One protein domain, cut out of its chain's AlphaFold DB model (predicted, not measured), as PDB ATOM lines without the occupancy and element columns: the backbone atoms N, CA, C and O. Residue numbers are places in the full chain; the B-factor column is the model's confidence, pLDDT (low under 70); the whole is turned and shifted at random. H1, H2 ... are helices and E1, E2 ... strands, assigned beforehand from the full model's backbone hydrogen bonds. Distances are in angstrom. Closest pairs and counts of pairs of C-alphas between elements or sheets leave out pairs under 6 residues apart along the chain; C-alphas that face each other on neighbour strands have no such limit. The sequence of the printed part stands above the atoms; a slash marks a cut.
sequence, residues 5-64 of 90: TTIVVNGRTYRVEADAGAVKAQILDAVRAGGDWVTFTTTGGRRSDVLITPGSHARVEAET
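AT A GLANCE: This is residues 5 to 64 of the 90 residues of an uncharacterized protein of Leifsonia sp. M321 24_2 (UniProt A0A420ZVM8). A small sheet of three strands, E2 E1 E5, is partly face to face with the two-stranded hairpin E3 and E4, their strands crossed, and the one helix, H1, covers E1 and E5 on the same face of the three-stranded sheet, running along its strands. E2 and E3 come close to each other, so that the two sheets meet along one side while H1 fills the other. The printed part has 60 residues, with one named helix and five named strands in the order E1 E2 H1 E3 E4 E5; both sheets are antiparallel and the class is mixed, helices and strands. It is compact, with a radius of gyration of the C-alphas of 10.6 A, and spans 30 by 21 by 20 A.

IN THESE COORDINATES: In the larger sheet, E1 is residues 5 to 9, from C-alpha 5 at (38.300, 147.596, 38.597), 12.8 A long. E2 is residues 12 to 17, 16.6 A, and E5 is residues 58 to 63, 16.3 A, ending with C-alpha 63 at (42.018, 149.629, 42.661). H1 is residues 20 to 32, 18.2 A, beginning with C-alpha 20 at (40.987, 148.916, 33.914). E3, residues 36 to 42, and E4, residues 46 to 52, are 18.6 A each.

HOW THE PARTS SIT: E1 is the inner strand of E2 E1 E5. It forms a hairpin with E2, with N 7 and O 14 2.8 A apart, and is antiparallel to E5, with N 8 and O 59 2.8 A apart. H1 is on this sheet at a height of 9.8 A, over E1 and E5, at 5 degrees to E1 on the local plane; this gives two layers, a helix on one face of a sheet. The closest C-alphas of H1 and E5 are those of Ala 20 and Ala 62, 5.5 A apart. The hairpin E3 and E4 has N 38 and O 50 2.8 A apart. With E2 E1 E5 it forms a sandwich, two sheets face to face, the strands of the one at 42 degrees to those of the other. The closest C-alphas of E2 and E3 are those of Val 16 and Thr 42, 4.2 A apart; those of H1 and E3 are those of Ala 30 and Asp 36, 4.7 A apart. E3 and E5 are apart. In H1 every O i to N i+4 pair is within hydrogen-bond range.

THE WHOLE: The two C-alphas farthest apart, those of Gly 34 and Thr 64, are 31.6 A apart. The printed part has no cut, and its five links are tight. The mean pLDDT of the printed part is 92.3; residue 64 is under 70.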
ATOM      1  N   THR A   5      38.623 146.296  39.186       91.62
ATOM      2  CA  THR A   5      38.300 147.596  38.597       91.62
ATOM      3  C   THR A   5      36.896 147.995  39.009       91.62
ATOM      4  O   THR A   5      35.944 147.222  38.874       91.62
ATOM      5  N   THR A   6      36.749 149.233  39.465       93.69
ATOM      6  CA  THR A   6      35.448 149.841  39.722       93.69
ATOM      7  C   THR A   6      35.022 150.657  38.500       93.69
ATOM      8  O   THR A   6      35.734 151.546  38.030       93.69
ATOM      9  N   ILE A   7      33.845 150.347  37.960       93.44
ATOM     10  CA  ILE A   7      33.237 151.030  36.815       93.44
ATOM     11  C   ILE A   7      31.966 151.716  37.292       93.44
ATOM     12  O   ILE A   7      31.097 151.074  37.877       93.44
ATOM     13  N   VAL A   8      31.809 153.000  36.993       95.19
ATOM     14  CA  VAL A   8      30.557 153.726  37.220       95.19
ATOM     15  C   VAL A   8      29.964 154.112  35.876       95.19
ATOM     16  O   VAL A   8      30.601 154.852  35.133       95.19
ATOM     17  N   VAL A   9      28.752 153.645  35.570       95.00
ATOM     18  CA  VAL A   9      28.015 153.979  34.339       95.00
ATOM     19  C   VAL A   9      26.654 154.550  34.710       95.00
ATOM     20  O   VAL A   9      25.856 153.873  35.357       95.00
ATOM     21  N   ASN A  10      26.374 155.795  34.317       93.25
ATOM     22  CA  ASN A  10      25.105 156.488  34.598       93.25
ATOM     23  C   ASN A  10      24.689 156.400  36.086       93.25
ATOM     24  O   ASN A  10      23.528 156.162  36.416       93.25
ATOM     25  N   GLY A  11      25.667 156.536  36.989       92.12
ATOM     26  CA  GLY A  11      25.469 156.465  38.441       92.12
ATOM     27  C   GLY A  11      25.374 155.052  39.030       92.12
ATOM     28  O   GLY A  11      25.226 154.923  40.242       92.12
ATOM     29  N   ARG A  12      25.472 153.991  38.217       93.12
ATOM     30  CA  ARG A  12      25.532 152.601  38.695       93.12
ATOM     31  C   ARG A  12      26.968 152.119  38.784       93.12
ATOM     32  O   ARG A  12      27.707 152.235  37.813       93.12
ATOM     33  N   THR A  13      27.321 151.534  39.922       94.19
ATOM     34  CA  THR A  13      28.667 151.028  40.197       94.19
ATOM     35  C   THR A  13      28.749 149.521  39.974       94.19
ATOM     36  O   THR A  13      27.910 148.767  40.469       94.19
ATOM     37  N   TYR A  14      29.792 149.087  39.276       92.69
ATOM     38  CA  TYR A  14      30.123 147.698  38.990       92.69
ATOM     39  C   TYR A  14      31.561 147.442  39.437       92.69
ATOM     40  O   TYR A  14      32.480 148.102  38.961       92.69
ATOM     41  N   ARG A  15      31.763 146.479  40.337       93.00
ATOM     42  CA  ARG A  15      33.098 145.957  40.660       93.00
ATOM     43  C   ARG A  15      33.367 144.754  39.784       93.00
ATOM     44  O   ARG A  15      32.594 143.800  39.846       93.00
ATOM     45  N   VAL A  16      34.407 144.815  38.964       91.75
ATOM     46  CA  VAL A  16      34.721 143.793  37.962       91.75
ATOM     47  C   VAL A  16      36.123 143.245  38.170       91.75
ATOM     48  O   VAL A  16      37.041 143.979  38.528       91.75
ATOM     49  N   GLU A  17      36.291 141.952  37.921       89.12
ATOM     50  CA  GLU A  17      37.593 141.276  37.972       89.12
ATOM     51  C   GLU A  17      38.260 141.370  36.595       89.12
ATOM     52  O   GLU A  17      38.350 140.396  35.846       89.12
ATOM     53  N   ALA A  18      38.644 142.586  36.215       88.12
ATOM     54  CA  ALA A  18      39.238 142.884  34.922       88.12
ATOM     55  C   ALA A  18      40.209 144.059  35.027       88.12
ATOM     56  O   ALA A  18      40.060 144.935  35.876       88.12
ATOM     57  N   ASP A  19      41.175 144.103  34.113       89.94
ATOM     58  CA  ASP A  19      42.080 145.239  33.972       89.94
ATOM     59  C   ASP A  19      41.328 146.511  33.538       89.94
ATOM     60  O   ASP A  19      40.508 146.492  32.613       89.94
ATOM     61  N   ALA A  20      41.640 147.638  34.182       91.25
ATOM     62  CA  ALA A  20      40.987 148.916  33.914       91.25
ATOM     63  C   ALA A  20      41.243 149.423  32.486       91.25
ATOM     64  O   ALA A  20      40.363 150.040  31.879       91.25
ATOM     65  N   GLY A  21      42.427 149.151  31.929       91.81
ATOM     66  CA  GLY A  21      42.769 149.489  30.549       91.81
ATOM     67  C   GLY A  21      41.924 148.705  29.546       91.81
ATOM     68  O   GLY A  21      41.355 149.301  28.628       91.81
ATOM     69  N   ALA A  22      41.777 147.399  29.762       91.44
ATOM     70  CA  ALA A  22      40.929 146.531  28.946       91.44
ATOM     71  C   ALA A  22      39.453 146.962  28.990       91.44
ATOM     72  O   ALA A  22      38.816 147.102  27.944       91.44
ATOM     73  N   VAL A  23      38.930 147.252  30.185       92.94
ATOM     74  CA  VAL A  23      37.563 147.771  30.366       92.94
ATOM     75  C   VAL A  23      37.377 149.098  29.630       92.94
ATOM     76  O   VAL A  23      36.403 149.283  28.899       92.94
ATOM     77  N   LYS A  24      38.324 150.030  29.787       94.75
ATOM     78  CA  LYS A  24      38.274 151.330  29.113       94.75
ATOM     79  C   LYS A  24      38.277 151.177  27.592       94.75
ATOM     80  O   LYS A  24      37.526 151.883  26.924       94.75
ATOM     81  N   ALA A  25      39.092 150.273  27.051       95.50
ATOM     82  CA  ALA A  25      39.128 150.000  25.617       95.50
ATOM     83  C   ALA A  25      37.770 149.491  25.105       95.50
ATOM     84  O   ALA A  25      37.242 150.063  24.156       95.50
ATOM     85  N   GLN A  26      37.154 148.522  25.793       95.19
ATOM     86  CA  GLN A  26      35.828 148.004  25.419       95.19
ATOM     87  C   GLN A  26      34.745 149.088  25.424       95.19
ATOM     88  O   GLN A  26      33.961 149.188  24.482       95.19
ATOM     89  N   ILE A  27      34.716 149.933  26.460       94.81
ATOM     90  CA  ILE A  27      33.760 151.048  26.546       94.81
ATOM     91  C   ILE A  27      33.974 152.029  25.385       94.81
ATOM     92  O   ILE A  27      33.006 152.476  24.769       94.81
ATOM     93  N   LEU A  28      35.227 152.365  25.064       95.88
ATOM     94  CA  LEU A  28      35.540 153.271  23.957       95.88
ATOM     95  C   LEU A  28      35.157 152.683  22.598       95.88
ATOM     96  O   LEU A  28      34.668 153.422  21.744       95.88
ATOM     97  N   ASP A  29      35.352 151.386  22.398       97.06
ATOM     98  CA  ASP A  29      34.975 150.719  21.155       97.06
ATOM     99  C   ASP A  29      33.449 150.678  20.988       97.06
ATOM    100  O   ASP A  29      32.955 151.029  19.914       97.06
ATOM    101  N   ALA A  30      32.697 150.411  22.062       96.62
ATOM    102  CA  ALA A  30      31.235 150.518  22.060       96.62
ATOM    103  C   ALA A  30      30.763 151.938  21.695       96.62
ATOM    104  O   ALA A  30      29.873 152.116  20.863       96.62
ATOM    105  N   VAL A  31      31.398 152.974  22.255       96.50
ATOM    106  CA  VAL A  31      31.100 154.376  21.909       96.50
ATOM    107  C   VAL A  31      31.418 154.673  20.440       96.50
ATOM    108  O   VAL A  31      30.607 155.294  19.753       96.50
ATOM    109  N   ARG A  32      32.571 154.221  19.933       96.56
ATOM    110  CA  ARG A  32      32.990 154.428  18.533       96.56
ATOM    111  C   ARG A  32      32.062 153.744  17.533       96.56
ATOM    112  O   ARG A  32      31.884 154.265  16.436       96.56
ATOM    113  N   ALA A  33      31.450 152.626  17.916       96.50
ATOM    114  CA  ALA A  33      30.443 151.935  17.116       96.50
ATOM    115  C   ALA A  33      29.077 152.657  17.083       96.50
ATOM    116  O   ALA A  33      28.178 152.231  16.363       96.50
ATOM    117  N   GLY A  34      28.904 153.750  17.837       96.44
ATOM    118  CA  GLY A  34      27.619 154.444  17.995       96.44
ATOM    119  C   GLY A  34      26.764 153.906  19.149       96.44
ATOM    120  O   GLY A  34      25.691 154.446  19.421       96.44
ATOM    121  N   GLY A  35      27.267 152.904  19.866       96.06
ATOM    122  CA  GLY A  35      26.664 152.275  21.031       96.06
ATOM    123  C   GLY A  35      26.656 150.752  20.910       96.06
ATOM    124  O   GLY A  35      26.388 150.220  19.837       96.06
ATOM    125  N   ASP A  36      26.941 150.059  22.011       97.69
ATOM    126  CA  ASP A  36      26.949 148.593  22.072       97.69
ATOM    127  C   ASP A  36      26.759 148.089  23.513       97.69
ATOM    128  O   ASP A  36      26.900 148.839  24.486       97.69
ATOM    129  N   TRP A  37      26.431 146.809  23.655       96.50
ATOM    130  CA  TRP A  37      26.382 146.122  24.939       96.50
ATOM    131  C   TRP A  37      27.782 145.688  25.365       96.50
ATOM    132  O   TRP A  37      28.434 144.890  24.698       96.50
ATOM    133  N   VAL A  38      28.216 146.159  26.532       95.06
ATOM    134  CA  VAL A  38      29.443 145.696  27.178       95.06
ATOM    135  C   VAL A  38      29.071 144.735  28.300       95.06
ATOM    136  O   VAL A  38      28.312 145.071  29.211       95.06
ATOM    137  N   THR A  39      29.595 143.515  28.221       94.50
ATOM    138  CA  THR A  39      29.406 142.483  29.239       94.50
ATOM    139  C   THR A  39      30.552 142.525  30.240       94.50
ATOM    140  O   THR A  39      31.717 142.409  29.866       94.50
ATOM    141  N   PHE A  40      30.215 142.570  31.525       90.25
ATOM    142  CA  PHE A  40      31.161 142.461  32.627       90.25
ATOM    143  C   PHE A  40      30.886 141.226  33.481       90.25
ATOM    144  O   PHE A  40      29.730 140.854  33.697       90.25
ATOM    145  N   THR A  41      31.942 140.646  34.047       91.06
ATOM    146  CA  THR A  41      31.835 139.700  35.163       91.06
ATOM    147  C   THR A  41      32.178 140.449  36.442       91.06
ATOM    148  O   THR A  41      33.290 140.956  36.590       91.06
ATOM    149  N   THR A  42      31.210 140.571  37.348       89.38
ATOM    150  CA  THR A  42      31.420 141.266  38.616       89.38
ATOM    151  C   THR A  42      32.126 140.371  39.623       89.38
ATOM    152  O   THR A  42      31.994 139.147  39.560       89.38
ATOM    153  N   THR A  43      32.766 140.976  40.624       84.25
ATOM    154  CA  THR A  43      33.280 140.257  41.796       84.25
ATOM    155  C   THR A  43      32.146 139.417  42.404       84.25
ATOM    156  O   THR A  43      31.079 139.945  42.733       84.25
ATOM    157  N   GLY A  44      32.324 138.094  42.458       83.75
ATOM    158  CA  GLY A  44      31.263 137.132  42.799       83.75
ATOM    159  C   GLY A  44      30.642 136.388  41.605       83.75
ATOM    160  O   GLY A  44      29.630 135.708  41.773       83.75
ATOM    161  N   GLY A  45      31.223 136.512  40.408       86.81
ATOM    162  CA  GLY A  45      30.914 135.678  39.240       86.81
ATOM    163  C   GLY A  45      29.595 135.997  38.532       86.81
ATOM    164  O   GLY A  45      29.150 135.221  37.686       86.81
ATOM    165  N   ARG A  46      28.938 137.118  38.856       89.38
ATOM    166  CA  ARG A  46      27.699 137.519  38.175       89.38
ATOM    167  C   ARG A  46      28.023 138.231  36.870       89.38
ATOM    168  O   ARG A  46      28.793 139.186  36.846       89.38
ATOM    169  N   ARG A  47      27.371 137.807  35.792       93.44
ATOM    170  CA  ARG A  47      27.409 138.514  34.512       93.44
ATOM    171  C   ARG A  47      26.463 139.716  34.551       93.44
ATOM    172  O   ARG A  47      25.313 139.577  34.962       93.44
ATOM    173  N   SER A  48      26.946 140.875  34.117       91.62
ATOM    174  CA  SER A  48      26.160 142.100  33.938       91.62
ATOM    175  C   SER A  48      26.351 142.625  32.523       91.62
ATOM    176  O   SER A  48      27.479 142.892  32.123       91.62
ATOM    177  N   ASP A  49      25.261 142.804  31.783       94.75
ATOM    178  CA  ASP A  49      25.284 143.411  30.452       94.75
ATOM    179  C   ASP A  49      24.843 144.878  30.560       94.75
ATOM    180  O   ASP A  49      23.783 145.186  31.115       94.75
ATOM    181  N   VAL A  50      25.678 145.797  30.071       94.19
ATOM    182  CA  VAL A  50      25.475 147.246  30.193       94.19
ATOM    183  C   VAL A  50      25.501 147.873  28.808       94.19
ATOM    184  O   VAL A  50      26.492 147.770  28.093       94.19
ATOM    185  N   LEU A  51      24.417 148.550  28.434       96.19
ATOM    186  CA  LEU A  51      24.367 149.316  27.194       96.19
ATOM    187  C   LEU A  51      25.190 150.596  27.352       96.19
ATOM    188  O   LEU A  51      24.871 151.444  28.192       96.19
ATOM    189  N   ILE A  52      26.220 150.740  26.525       97.06
ATOM    190  CA  ILE A  52      27.062 151.929  26.438       97.06
ATOM    191  C   ILE A  52      26.700 152.681  25.164       97.06
ATOM    192  O   ILE A  52      26.623 152.100  24.088       97.06
ATOM    193  N   THR A  53      26.494 153.989  25.277       96.44
ATOM    194  CA  THR A  53      26.194 154.883  24.149       96.44
ATOM    195  C   THR A  53      27.109 156.110  24.182       96.44
ATOM    196  O   THR A  53      27.634 156.436  25.248       96.44
ATOM    197  N   PRO A  54      27.270 156.853  23.069       94.38
ATOM    198  CA  PRO A  54      28.092 158.070  23.040       94.38
ATOM    199  C   PRO A  54      27.695 159.169  24.041       94.38
ATOM    200  O   PRO A  54      28.498 160.053  24.315       94.38
ATOM    201  N   GLY A  55      26.479 159.121  24.599       92.25
ATOM    202  CA  GLY A  55      26.015 160.031  25.654       92.25
ATOM    203  C   GLY A  55      26.090 159.456  27.073       92.25
ATOM    204  O   GLY A  55      25.648 160.109  28.013       92.25
ATOM    205  N   SER A  56      26.592 158.232  27.246       93.12
ATOM    206  CA  SER A  56      26.687 157.597  28.562       93.12
ATOM    207  C   SER A  56      27.819 158.208  29.386       93.12
ATOM    208  O   SER A  56      28.941 158.368  28.904       93.12
ATOM    209  N   HIS A  57      27.552 158.495  30.659       93.12
ATOM    210  CA  HIS A  57      28.582 158.949  31.588       93.12
ATOM    211  C   HIS A  57      29.270 157.736  32.213       93.12
ATOM    212  O   HIS A  57      28.638 157.004  32.976       93.12
ATOM    213  N   ALA A  58      30.553 157.535  31.897       93.12
ATOM    214  CA  ALA A  58      31.357 156.432  32.411       93.12
ATOM    215  C   ALA A  58      32.623 156.919  33.140       93.12
ATOM    216  O   ALA A  58      33.347 157.780  32.635       93.12
ATOM    217  N   ARG A  59      32.910 156.335  34.308       94.00
ATOM    218  CA  ARG A  59      34.167 156.485  35.065       94.00
ATOM    219  C   ARG A  59      34.751 155.097  35.318       94.00
ATOM    220  O   ARG A  59      34.009 154.184  35.665       94.00
ATOM    221  N   VAL A  60      36.062 154.948  35.137       93.62
ATOM    222  CA  VAL A  60      36.797 153.696  35.371       93.62
ATOM    223  C   VAL A  60      37.922 153.986  36.355       93.62
ATOM    224  O   VAL A  60      38.708 154.905  36.122       93.62
ATOM    225  N   GLU A  61      37.983 153.221  37.438       91.00
ATOM    226  CA  GLU A  61      38.971 153.359  38.509       91.00
ATOM    227  C   GLU A  61      39.640 152.006  38.747       91.00
ATOM    228  O   GLU A  61      38.959 151.005  38.969       91.00
ATOM    229  N   ALA A  62      40.970 151.975  38.670       86.69
ATOM    230  CA  ALA A  62      41.748 150.804  39.044       86.69
ATOM    231  C   ALA A  62      42.004 150.858  40.552       86.69
ATOM    232  O   ALA A  62      42.596 151.827  41.030       86.69
ATOM    233  N   GLU A  63      41.578 149.834  41.285       75.62
ATOM    234  CA  GLU A  63      42.018 149.629  42.661       75.62
ATOM    235  C   GLU A  63      43.204 148.661  42.604       75.62
ATOM    236  O   GLU A  63      43.061 147.478  42.295       75.62
ATOM    237  N   THR A  64      44.410 149.168  42.852       61.91
ATOM    238  CA  THR A  64      45.487 148.303  43.335       61.91
ATOM    239  C   THR A  64      45.114 147.933  44.760       61.91
ATOM    240  O   THR A  64      45.019 148.823  45.600       61.91
TER     241      THR A  64